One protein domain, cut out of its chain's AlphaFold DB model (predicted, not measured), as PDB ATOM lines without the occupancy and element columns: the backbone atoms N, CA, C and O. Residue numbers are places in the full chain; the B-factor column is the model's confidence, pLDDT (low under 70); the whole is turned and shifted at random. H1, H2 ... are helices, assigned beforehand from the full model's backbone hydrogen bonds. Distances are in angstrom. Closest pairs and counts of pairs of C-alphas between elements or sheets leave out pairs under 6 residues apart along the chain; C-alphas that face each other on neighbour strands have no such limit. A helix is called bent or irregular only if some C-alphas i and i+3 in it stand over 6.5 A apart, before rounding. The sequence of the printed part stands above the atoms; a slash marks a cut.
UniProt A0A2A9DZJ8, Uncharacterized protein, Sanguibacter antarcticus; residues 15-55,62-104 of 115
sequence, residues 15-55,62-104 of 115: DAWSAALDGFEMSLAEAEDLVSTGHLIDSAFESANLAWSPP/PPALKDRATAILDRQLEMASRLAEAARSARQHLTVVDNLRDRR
ATOM      1  N   ASP A  15      61.422  18.316 -14.156       89.00
ATOM      2  CA  ASP A  15      60.474  17.331 -13.640       89.00
ATOM      3  C   ASP A  15      59.323  18.021 -12.898       89.00
ATOM      4  O   ASP A  15      58.161  17.668 -13.087       89.00
ATOM      5  N   ALA A  16      59.627  19.066 -12.121       88.62
ATOM      6  CA  ALA A  16      58.623  19.850 -11.406       88.62
ATOM      7  C   ALA A  16      57.673  20.577 -12.371       88.62
ATOM      8  O   ALA A  16      56.455  20.531 -12.199       88.62
ATOM      9  N   TRP A  17      58.216  21.198 -13.424       90.81
ATOM     10  CA  TRP A  17      57.407  21.793 -14.484       90.81
ATOM     11  C   TRP A  17      56.600  20.750 -15.244       90.81
ATOM     12  O   TRP A  17      55.432  20.990 -15.524       90.81
ATOM     13  N   SER A  18      57.186  19.596 -15.561       92.19
ATOM     14  CA  SER A  18      56.465  18.530 -16.263       92.19
ATOM     15  C   SER A  18      55.268  18.054 -15.446       92.19
ATOM     16  O   SER A  18      54.157  18.064 -15.963       92.19
ATOM     17  N   ALA A  19      55.459  17.779 -14.153       90.25
ATOM     18  CA  ALA A  19      54.380  17.382 -13.252       90.25
ATOM     19  C   ALA A  19      53.299  18.469 -13.103       90.25
ATOM     20  O   ALA A  19      52.106  18.166 -13.059       90.25
ATOM     21  N   ALA A  20      53.695  19.744 -13.049       90.06
ATOM     22  CA  ALA A  20      52.745  20.852 -12.990       90.06
ATOM     23  C   ALA A  20      51.901  20.961 -14.270       90.06
ATOM     24  O   ALA A  20      50.690  21.174 -14.186       90.06
ATOM     25  N   LEU A  21      52.528  20.794 -15.441       92.31
ATOM     26  CA  LEU A  21      51.837  20.798 -16.730       92.31
ATOM     27  C   LEU A  21      50.938  19.564 -16.895       92.31
ATOM     28  O   LEU A  21      49.826  19.717 -17.388       92.31
ATOM     29  N   ASP A  22      51.358  18.386 -16.424       92.69
ATOM     30  CA  ASP A  22      50.529  17.171 -16.421       92.69
ATOM     31  C   ASP A  22      49.238  17.385 -15.613       92.69
ATOM     32  O   ASP A  22      48.135  17.116 -16.091       92.69
ATOM     33  N   GLY A  23      49.360  17.922 -14.392       88.69
ATOM     34  CA  GLY A  23      48.203  18.217 -13.545       88.69
ATOM     35  C   GLY A  23      47.252  19.227 -14.190       88.69
ATOM     36  O   GLY A  23      46.035  19.073 -14.119       88.69
ATOM     37  N   PHE A  24      47.798  20.230 -14.874       88.88
ATOM     38  CA  PHE A  24      46.996  21.244 -15.545       88.88
ATOM     39  C   PHE A  24      46.286  20.730 -16.797       88.88
ATOM     40  O   PHE A  24      45.137  21.086 -17.039       88.88
ATOM     41  N   GLU A  25      46.941  19.873 -17.579       91.88
ATOM     42  CA  GLU A  25      46.316  19.202 -18.717       91.88
ATOM     43  C   GLU A  25      45.147  18.317 -18.274       91.88
ATOM     44  O   GLU A  25      44.115  18.297 -18.945       91.88
ATOM     45  N   MET A  26      45.272  17.641 -17.127       90.19
ATOM     46  CA  MET A  26      44.185  16.852 -16.547       90.19
ATOM     47  C   MET A  26      43.010  17.737 -16.113       90.19
ATOM     48  O   MET A  26      41.882  17.490 -16.533       90.19
ATOM     49  N   SER A  27      43.268  18.816 -15.364       85.44
ATOM     50  CA  SER A  27      42.227  19.787 -14.995       85.44
ATOM     51  C   SER A  27      41.565  20.428 -16.220       85.44
ATOM     52  O   SER A  27      40.359  20.675 -16.219       85.44
ATOM     53  N   LEU A  28      42.334  20.695 -17.281       87.81
ATOM     54  CA  LEU A  28      41.806  21.239 -18.529       87.81
ATOM     55  C   LEU A  28      40.903  20.228 -19.245       87.81
ATOM     56  O   LEU A  28      39.828  20.607 -19.698       87.81
ATOM     57  N   ALA A  29      41.295  18.954 -19.305       88.38
ATOM     58  CA  ALA A  29      40.469  17.897 -19.886       88.38
ATOM     59  C   ALA A  29      39.153  17.698 -19.111       88.38
ATOM     60  O   ALA A  29      38.096  17.568 -19.724       88.38
ATOM     61  N   GLU A  30      39.196  17.739 -17.775       85.12
ATOM     62  CA  GLU A  30      37.992  17.693 -16.933       85.12
ATOM     63  C   GLU A  30      37.062  18.887 -17.203       85.12
ATOM     64  O   GLU A  30      35.849  18.723 -17.339       85.12
ATOM     65  N   ALA A  31      37.621  20.095 -17.326       82.00
ATOM     66  CA  ALA A  31      36.844  21.287 -17.653       82.00
ATOM     67  C   ALA A  31      36.211  21.199 -19.055       82.00
ATOM     68  O   ALA A  31      35.040  21.547 -19.225       82.00
ATOM     69  N   GLU A  32      36.954  20.709 -20.051       85.12
ATOM     70  CA  GLU A  32      36.461  20.499 -21.418       85.12
ATOM     71  C   GLU A  32      35.292  19.494 -21.456       85.12
ATOM     72  O   GLU A  32      34.290  19.735 -22.141       85.12
ATOM     73  N   ASP A  33      35.379  18.401 -20.694       84.94
ATOM     74  CA  ASP A  33      34.314  17.395 -20.590       84.94
ATOM     75  C   ASP A  33      33.050  17.960 -19.919       84.94
ATOM     76  O   ASP A  33      31.927  17.778 -20.405       84.94
ATOM     77  N   LEU A  34      33.228  18.749 -18.856       78.56
ATOM     78  CA  LEU A  34      32.124  19.378 -18.135       78.56
ATOM     79  C   LEU A  34      31.341  20.368 -19.007       78.56
ATOM     80  O   LEU A  34      30.104  20.396 -18.978       78.56
ATOM     81  N   VAL A  35      32.060  21.166 -19.800       75.94
ATOM     82  CA  VAL A  35      31.467  22.081 -20.783       75.94
ATOM     83  C   VAL A  35      30.722  21.289 -21.861       75.94
ATOM     84  O   VAL A  35      29.591  21.640 -22.199       75.94
ATOM     85  N   SER A  36      31.320  20.209 -22.369       78.31
ATOM     86  CA  SER A  36      30.731  19.380 -23.430       78.31
ATOM     87  C   SER A  36      29.433  18.694 -22.987       78.31
ATOM     88  O   SER A  36      28.486  18.600 -23.767       78.31
ATOM     89  N   THR A  37      29.354  18.283 -21.721       72.75
ATOM     90  CA  THR A  37      28.188  17.598 -21.131       72.75
ATOM     91  C   THR A  37      27.080  18.570 -20.675       72.75
ATOM     92  O   THR A  37      26.017  18.152 -20.209       72.75
ATOM     93  N   GLY A  38      27.286  19.887 -20.814       66.25
ATOM     94  CA  GLY A  38      26.283  20.915 -20.503       66.25
ATOM     95  C   GLY A  38      25.946  21.061 -19.012       66.25
ATOM     96  O   GLY A  38      24.968  21.720 -18.671       66.25
ATOM     97  N   HIS A  39      26.742  20.464 -18.121       61.81
ATOM     98  CA  HIS A  39      26.469  20.369 -16.679       61.81
ATOM     99  C   HIS A  39      26.988  21.557 -15.852       61.81
ATOM    100  O   HIS A  39      26.927  21.526 -14.628       61.81
ATOM    101  N   LEU A  40      27.460  22.628 -16.499       60.56
ATOM    102  CA  LEU A  40      28.172  23.744 -15.860       60.56
ATOM    103  C   LEU A  40      27.465  24.394 -14.657       60.56
ATOM    104  O   LEU A  40      28.146  24.998 -13.839       60.56
ATOM    105  N   ILE A  41      26.135  24.337 -14.550       56.53
ATOM    106  CA  ILE A  41      25.409  25.098 -13.521       56.53
ATOM    107  C   ILE A  41      25.439  24.397 -12.153       56.53
ATOM    108  O   ILE A  41      25.612  25.083 -11.148       56.53
ATOM    109  N   ASP A  42      25.350  23.064 -12.110       56.19
ATOM    110  CA  ASP A  42      25.308  22.315 -10.843       56.19
ATOM    111  C   ASP A  42      26.702  21.866 -10.375       56.19
ATOM    112  O   ASP A  42      26.979  21.848  -9.179       56.19
ATOM    113  N   SER A  43      27.622  21.562 -11.294       56.69
ATOM    114  CA  SER A  43      28.938  20.997 -10.956       56.69
ATOM    115  C   SER A  43      30.059  22.029 -10.795       56.69
ATOM    116  O   SER A  43      31.030  21.767 -10.088       56.69
ATOM    117  N   ALA A  44      29.951  23.221 -11.397       56.72
ATOM    118  CA  ALA A  44      31.014  24.232 -11.311       56.72
ATOM    119  C   ALA A  44      31.230  24.771  -9.884       56.72
ATOM    120  O   ALA A  44      32.308  25.280  -9.585       56.72
ATOM    121  N   PHE A  45      30.231  24.647  -9.002       52.69
ATOM    122  CA  PHE A  45      30.337  25.033  -7.592       52.69
ATOM    123  C   PHE A  45      30.944  23.942  -6.693       52.69
ATOM    124  O   PHE A  45      31.448  24.275  -5.621       52.69
ATOM    125  N   GLU A  46      30.938  22.669  -7.108       56.53
ATOM    126  CA  GLU A  46      31.454  21.545  -6.304       56.53
ATOM    127  C   GLU A  46      32.881  21.112  -6.689       56.53
ATOM    128  O   GLU A  46      33.578  20.479  -5.892       56.53
ATOM    129  N   SER A  47      33.365  21.482  -7.876       55.72
ATOM    130  CA  SER A  47      34.664  21.028  -8.379       55.72
ATOM    131  C   SER A  47      35.850  21.776  -7.754       55.72
ATOM    132  O   SER A  47      36.426  22.681  -8.359       55.72
ATOM    133  N   ALA A  48      36.295  21.338  -6.572       50.25
ATOM    134  CA  ALA A  48      37.557  21.780  -5.960       50.25
ATOM    135  C   ALA A  48      38.786  21.560  -6.877       50.25
ATOM    136  O   ALA A  48      39.763  22.301  -6.787       50.25
ATOM    137  N   ASN A  49      38.711  20.598  -7.806       54.47
ATOM    138  CA  ASN A  49      39.761  20.297  -8.789       54.47
ATOM    139  C   ASN A  49      39.926  21.356  -9.896       54.47
ATOM    140  O   ASN A  49      40.969  21.373 -10.548       54.47
ATOM    141  N   LEU A  50      38.954  22.257 -10.106       58.50
ATOM    142  CA  LEU A  50      39.102  23.354 -11.077       58.50
ATOM    143  C   LEU A  50      39.936  24.529 -10.540       58.50
ATOM    144  O   LEU A  50      40.363  25.384 -11.315       58.50
ATOM    145  N   ALA A  51      40.197  24.586  -9.232       67.56
ATOM    146  CA  ALA A  51      41.011  25.626  -8.610       67.56
ATOM    147  C   ALA A  51      42.512  25.304  -8.719       67.56
ATOM    148  O   ALA A  51      43.222  25.254  -7.713       67.56
ATOM    149  N   TRP A  52      43.006  25.055  -9.938       68.00
ATOM    150  CA  TRP A  52      44.432  24.816 -10.151       68.00
ATOM    151  C   TRP A  52      45.244  26.029  -9.685       68.00
ATOM    152  O   TRP A  52      45.019  27.159 -10.127       68.00
ATOM    153  N   SER A  53      46.195  25.785  -8.785       68.69
ATOM    154  CA  SER A  53      47.130  26.792  -8.298       68.69
ATOM    155  C   SER A  53      48.529  26.441  -8.798       68.69
ATOM    156  O   SER A  53      48.979  25.314  -8.568       68.69
ATOM    157  N   PRO A  54      49.227  27.361  -9.485       66.88
ATOM    158  CA  PRO A  54      50.587  27.103  -9.924       66.88
ATOM    159  C   PRO A  54      51.486  26.875  -8.697       66.88
ATOM    160  O   PRO A  54      51.454  27.683  -7.764       66.88
ATOM    161  N   PRO A  55      52.309  25.810  -8.679       77.31
ATOM    162  CA  PRO A  55      53.272  25.610  -7.605       77.31
ATOM    163  C   PRO A  55      54.233  26.806  -7.512       77.31
ATOM    164  O   PRO A  55      54.743  27.292  -8.523       77.31
ATOM    165  N   PRO A  62      61.743  25.635 -18.431       90.12
ATOM    166  CA  PRO A  62      62.724  25.034 -19.329       90.12
ATOM    167  C   PRO A  62      62.365  25.272 -20.803       90.12
ATOM    168  O   PRO A  62      61.215  25.043 -21.186       90.12
ATOM    169  N   PRO A  63      63.332  25.620 -21.674       88.75
ATOM    170  CA  PRO A  63      63.076  25.820 -23.103       88.75
ATOM    171  C   PRO A  63      62.409  24.617 -23.782       88.75
ATOM    172  O   PRO A  63      61.555  24.801 -24.642       88.75
ATOM    173  N   ALA A  64      62.749  23.396 -23.352       89.25
ATOM    174  CA  ALA A  64      62.174  22.156 -23.873       89.25
ATOM    175  C   ALA A  64      60.663  22.011 -23.605       89.25
ATOM    176  O   ALA A  64      59.985  21.290 -24.328       89.25
ATOM    177  N   LEU A  65      60.128  22.694 -22.587       91.44
ATOM    178  CA  LEU A  65      58.707  22.652 -22.224       91.44
ATOM    179  C   LEU A  65      57.919  23.852 -22.760       91.44
ATOM    180  O   LEU A  65      56.703  23.913 -22.583       91.44
ATOM    181  N   LYS A  66      58.587  24.801 -23.426       91.56
ATOM    182  CA  LYS A  66      57.959  26.029 -23.919       91.56
ATOM    183  C   LYS A  66      56.815  25.744 -24.886       91.56
ATOM    184  O   LYS A  66      55.731  26.302 -24.725       91.56
ATOM    185  N   ASP A  67      57.045  24.870 -25.859       94.56
ATOM    186  CA  ASP A  67      56.045  24.557 -26.883       94.56
ATOM    187  C   ASP A  67      54.830  23.861 -26.266       94.56
ATOM    188  O   ASP A  67      53.691  24.208 -26.574       94.56
ATOM    189  N   ARG A  68      55.064  22.955 -25.308       95.31
ATOM    190  CA  ARG A  68      54.001  22.289 -24.545       95.31
ATOM    191  C   ARG A  68      53.174  23.292 -23.739       95.31
ATOM    192  O   ARG A  68      51.955  23.316 -23.865       95.31
ATOM    193  N   ALA A  69      53.828  24.149 -22.955       92.75
ATOM    194  CA  ALA A  69      53.153  25.180 -22.166       92.75
ATOM    195  C   ALA A  69      52.339  26.144 -23.050       92.75
ATOM    196  O   ALA A  69      51.249  26.565 -22.672       92.75
ATOM    197  N   THR A  70      52.847  26.458 -24.245       94.62
ATOM    198  CA  THR A  70      52.144  27.304 -25.219       94.62
ATOM    199  C   THR A  70      50.905  26.602 -25.775       94.62
ATOM    200  O   THR A  70      49.825  27.182 -25.757       94.62
ATOM    201  N   ALA A  71      51.020  25.334 -26.180       95.56
ATOM    202  CA  ALA A  71      49.889  24.560 -26.696       95.56
ATOM    203  C   ALA A  71      48.758  24.409 -25.666       95.56
ATOM    204  O   ALA A  71      47.576  24.478 -26.004       95.56
ATOM    205  N   ILE A  72      49.120  24.228 -24.396       93.44
ATOM    206  CA  ILE A  72      48.171  24.239 -23.286       93.44
ATOM    207  C   ILE A  72      47.454  25.595 -23.212       93.44
ATOM    208  O   ILE A  72      46.226  25.626 -23.188       93.44
ATOM    209  N   LEU A  73      48.197  26.708 -23.187       91.50
ATOM    210  CA  LEU A  73      47.620  28.053 -23.105       91.50
ATOM    211  C   LEU A  73      46.652  28.327 -24.265       91.50
ATOM    212  O   LEU A  73      45.564  28.862 -24.047       91.50
ATOM    213  N   ASP A  74      47.015  27.919 -25.477       94.88
ATOM    214  CA  ASP A  74      46.169  28.084 -26.658       94.88
ATOM    215  C   ASP A  74      44.829  27.350 -26.499       94.88
ATOM    216  O   ASP A  74      43.769  27.934 -26.740       94.88
ATOM    217  N   ARG A  75      44.851  26.107 -25.998       92.38
ATOM    218  CA  ARG A  75      43.625  25.347 -25.693       92.38
ATOM    219  C   ARG A  75      42.768  26.032 -24.635       92.38
ATOM    220  O   ARG A  75      41.544  26.077 -24.767       92.38
ATOM    221  N   GLN A  76      43.385  26.610 -23.605       90.19
ATOM    222  CA  GLN A  76      42.642  27.354 -22.588       90.19
ATOM    223  C   GLN A  76      41.938  28.581 -23.159       90.19
ATOM    224  O   GLN A  76      40.776  28.834 -22.836       90.19
ATOM    225  N   LEU A  77      42.627  29.344 -24.011       92.62
ATOM    226  CA  LEU A  77      42.055  30.520 -24.664       92.62
ATOM    227  C   LEU A  77      40.914  30.132 -25.608       92.62
ATOM    228  O   LEU A  77      39.878  30.801 -25.636       92.62
ATOM    229  N   GLU A  78      41.067  29.027 -26.335       91.69
ATOM    230  CA  GLU A  78      40.007  28.478 -27.172       91.69
ATOM    231  C   GLU A  78      38.778  28.083 -26.340       91.69
ATOM    232  O   GLU A  78      37.654  28.479 -26.664       91.69
ATOM    233  N   MET A  79      38.975  27.357 -25.237       87.50
ATOM    234  CA  MET A  79      37.886  26.960 -24.343       87.50
ATOM    235  C   MET A  79      37.183  28.179 -23.731       87.50
ATOM    236  O   MET A  79      35.952  28.244 -23.736       87.50
ATOM    237  N   ALA A  80      37.940  29.177 -23.267       86.38
ATOM    238  CA  ALA A  80      37.386  30.418 -22.728       86.38
ATOM    239  C   ALA A  80      36.540  31.170 -23.772       86.38
ATOM    240  O   ALA A  80      35.457  31.668 -23.456       86.38
ATOM    241  N   SER A  81      36.995  31.203 -25.028       89.50
ATOM    242  CA  SER A  81      36.252  31.790 -26.147       89.50
ATOM    243  C   SER A  81      34.928  31.058 -26.400       89.50
ATOM    244  O   SER A  81      33.865  31.683 -26.452       89.50
ATOM    245  N   ARG A  82      34.964  29.721 -26.469       87.12
ATOM    246  CA  ARG A  82      33.765  28.882 -26.646       87.12
ATOM    247  C   ARG A  82      32.762  29.079 -25.507       87.12
ATOM    248  O   ARG A  82      31.566  29.223 -25.760       87.12
ATOM    249  N   LEU A  83      33.241  29.151 -24.266       84.69
ATOM    250  CA  LEU A  83      32.400  29.383 -23.093       84.69
ATOM    251  C   LEU A  83      31.733  30.766 -23.132       84.69
ATOM    252  O   LEU A  83      30.541  30.893 -22.843       84.69
ATOM    253  N   ALA A  84      32.474  31.804 -23.530       86.31
ATOM    254  CA  ALA A  84      31.927  33.148 -23.683       86.31
ATOM    255  C   ALA A  84      30.822  33.206 -24.754       86.31
ATOM    256  O   ALA A  84      29.809  33.887 -24.553       86.31
ATOM    257  N   GLU A  85      30.989  32.473 -25.859       88.12
ATOM    258  CA  GLU A  85      29.980  32.364 -26.915       88.12
ATOM    259  C   GLU A  85      28.719  31.641 -26.437       88.12
ATOM    260  O   GLU A  85      27.610  32.165 -26.577       88.12
ATOM    261  N   ALA A  86      28.880  30.490 -25.781       83.88
ATOM    262  CA  ALA A  86      27.764  29.746 -25.203       83.88
ATOM    263  C   ALA A  86      26.972  30.607 -24.204       83.88
ATOM    264  O   ALA A  86      25.743  30.684 -24.272       83.88
ATOM    265  N   ALA A  87      27.668  31.344 -23.331       84.19
ATOM    266  CA  ALA A  87      27.038  32.254 -22.381       84.19
ATOM    267  C   ALA A  87      26.281  33.404 -23.072       84.19
ATOM    268  O   ALA A  87      25.227  33.831 -22.593       84.19
ATOM    269  N   ARG A  88      26.788  33.921 -24.202       87.44
ATOM    270  CA  ARG A  88      26.090  34.945 -24.997       87.44
ATOM    271  C   ARG A  88      24.813  34.389 -25.624       87.44
ATOM    272  O   ARG A  88      23.767  35.021 -25.483       87.44
ATOM    273  N   SER A  89      24.885  33.217 -26.252       84.88
ATOM    274  CA  SER A  89      23.726  32.546 -26.855       84.88
ATOM    275  C   SER A  89      22.643  32.241 -25.812       84.88
ATOM    276  O   SER A  89      21.477  32.578 -26.019       84.88
ATOM    277  N   ALA A  90      23.029  31.723 -24.642       83.44
ATOM    278  CA  ALA A  90      22.103  31.458 -23.543       83.44
ATOM    279  C   ALA A  90      21.366  32.729 -23.082       83.44
ATOM    280  O   ALA A  90      20.142  32.719 -22.946       83.44
ATOM    281  N   ARG A  91      22.081  33.855 -22.912       85.69
ATOM    282  CA  ARG A  91      21.458  35.149 -22.572       85.69
ATOM    283  C   ARG A  91      20.454  35.601 -23.631       85.69
ATOM    284  O   ARG A  91      19.362  36.031 -23.275       85.69
ATOM    285  N   GLN A  92      20.789  35.467 -24.915       86.81
ATOM    286  CA  GLN A  92      19.880  35.828 -26.005       86.81
ATOM    287  C   GLN A  92      18.606  34.971 -25.995       86.81
ATOM    288  O   GLN A  92      17.507  35.508 -26.148       86.81
ATOM    289  N   HIS A  93      18.728  33.657 -25.778       82.75
ATOM    290  CA  HIS A  93      17.573  32.764 -25.668       82.75
ATOM    291  C   HIS A  93      16.670  33.140 -24.490       82.75
ATOM    292  O   HIS A  93      15.451  33.192 -24.653       82.75
ATOM    293  N   LEU A  94      17.249  33.475 -23.333       86.31
ATOM    294  CA  LEU A  94      16.482  33.931 -22.173       86.31
ATOM    295  C   LEU A  94      15.726  35.233 -22.461       86.31
ATOM    296  O   LEU A  94      14.544  35.310 -22.148       86.31
ATOM    297  N   THR A  95      16.344  36.211 -23.133       86.50
ATOM    298  CA  THR A  95      15.647  37.440 -23.551       86.50
ATOM    299  C   THR A  95      14.458  37.144 -24.471       86.50
ATOM    300  O   THR A  95      13.409  37.773 -24.345       86.50
ATOM    301  N   VAL A  96      14.571  36.192 -25.404       85.50
ATOM    302  CA  VAL A  96      13.449  35.808 -26.284       85.50
ATOM    303  C   VAL A  96      12.319  35.141 -25.495       85.50
ATOM    304  O   VAL A  96      11.151  35.471 -25.708       85.50
ATOM    305  N   VAL A  97      12.654  34.224 -24.584       84.69
ATOM    306  CA  VAL A  97      11.672  33.546 -23.721       84.69
ATOM    307  C   VAL A  97      10.928  34.550 -22.842       84.69
ATOM    308  O   VAL A  97       9.704  34.468 -22.732       84.69
ATOM    309  N   ASP A  98      11.646  35.514 -22.268       81.50
ATOM    310  CA  ASP A  98      11.077  36.562 -21.418       81.50
ATOM    311  C   ASP A  98      10.090  37.443 -22.202       81.50
ATOM    312  O   ASP A  98       8.923  37.571 -21.831       81.50
ATOM    313  N   ASN A  99      10.488  37.898 -23.397       74.94
ATOM    314  CA  ASN A  99       9.607  38.653 -24.292       74.94
ATOM    315  C   ASN A  99       8.339  37.876 -24.695       74.94
ATOM    316  O   ASN A  99       7.280  38.475 -24.868       74.94
ATOM    317  N   LEU A 100       8.414  36.552 -24.881       77.19
ATOM    318  CA  LEU A 100       7.237  35.731 -25.194       77.19
ATOM    319  C   LEU A 100       6.309  35.567 -23.981       77.19
ATOM    320  O   LEU A 100       5.087  35.523 -24.153       77.19
ATOM    321  N   ARG A 101       6.870  35.475 -22.769       70.94
ATOM    322  CA  ARG A 101       6.104  35.420 -21.519       70.94
ATOM    323  C   ARG A 101       5.320  36.716 -21.306       70.94
ATOM    324  O   ARG A 101       4.127  36.630 -21.019       70.94
ATOM    325  N   ASP A 102       5.938  37.866 -21.555       66.94
ATOM    326  CA  ASP A 102       5.287  39.180 -21.446       66.94
ATOM    327  C   ASP A 102       4.203  39.419 -22.510       66.94
ATOM    328  O   ASP A 102       3.278  40.206 -22.307       66.94
ATOM    329  N   ARG A 103       4.267  38.714 -23.648       60.97
ATOM    330  CA  ARG A 103       3.331  38.888 -24.772       60.97
ATOM    331  C   ARG A 103       2.097  37.984 -24.729       60.97
ATOM    332  O   ARG A 103       1.263  38.094 -25.628       60.97
ATOM    333  N   ARG A 104       1.948  37.091 -23.740       56.00
ATOM    334  CA  ARG A 104       0.715  36.295 -23.578       56.00
ATOM    335  C   ARG A 104      -0.399  37.166 -22.979       56.00
ATOM    336  O   ARG A 104      -0.279  37.556 -21.821       56.00
TER     337      ARG A 104
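Overview. This is residues 15 to 55 and 62 to 104 of the 115 residues of an uncharacterized protein of Sanguibacter antarcticus (UniProt A0A2A9DZJ8). Two helices run side by side the same way: the long H3, and the shorter H1 along its residues 65 to 83. After H1 the one-turn H2 and the loop of residues 44 to 55 fold back along H1, while residues 87 to 104, most of them in H3, stick out free and make much of the length. The printed part has 84 residues with three named helices, H1, H2 and H3 in chain order, and no named strand; its class is all helix. It is only just loose, close to extended, with a radius of gyration of the C-alphas of 17.7 A and spans of 63 by 25 by 18 A.

Along the chain. H1 covers residues 15 to 36, from C-alpha 15 at (60.474, 17.331, -13.640), and is 31.4 A long. H2 covers residues 40 to 43. H3 covers residues 63 to 102, is 59.3 A long and ends with C-alpha 102 at (5.287, 39.180, -21.446). H3 is irregular: C-alphas 64 and 67 are 7.2 A apart.

Arrangement. H1 and H3 touch, H3 with residues 65 to 83 alone; their closest C-alphas, of Glu 25 and Ile 72, are 7.0 A apart. They run the same way at a shallow tilt of 21 degrees. H1 and H2 are joined by a tight link of 3 residues and are close but not clearly touching, with the closest C-alphas, of Leu 34 and Leu 40, 6.3 A apart. H2 and H3 are apart. Every O i to N i+4 pair is within hydrogen-bond range in H1, and 34 of 36 are in H3; H2 is too short for such a pair.

Size, cuts and confidence. The C-alphas farthest apart, of Asp 15 and Arg 104, are 63.5 A from each other. Without residues 87 to 104, the body spans 38 by 24 by 15 A. Residues 56 to 61 are not printed, and C-alphas 55 and 62 are 15.1 A apart across this cut, which lies in the link from H2 to H3. The mean pLDDT of the printed part is 80.6, with residues 38 to 54 and 102 to 104 under 70.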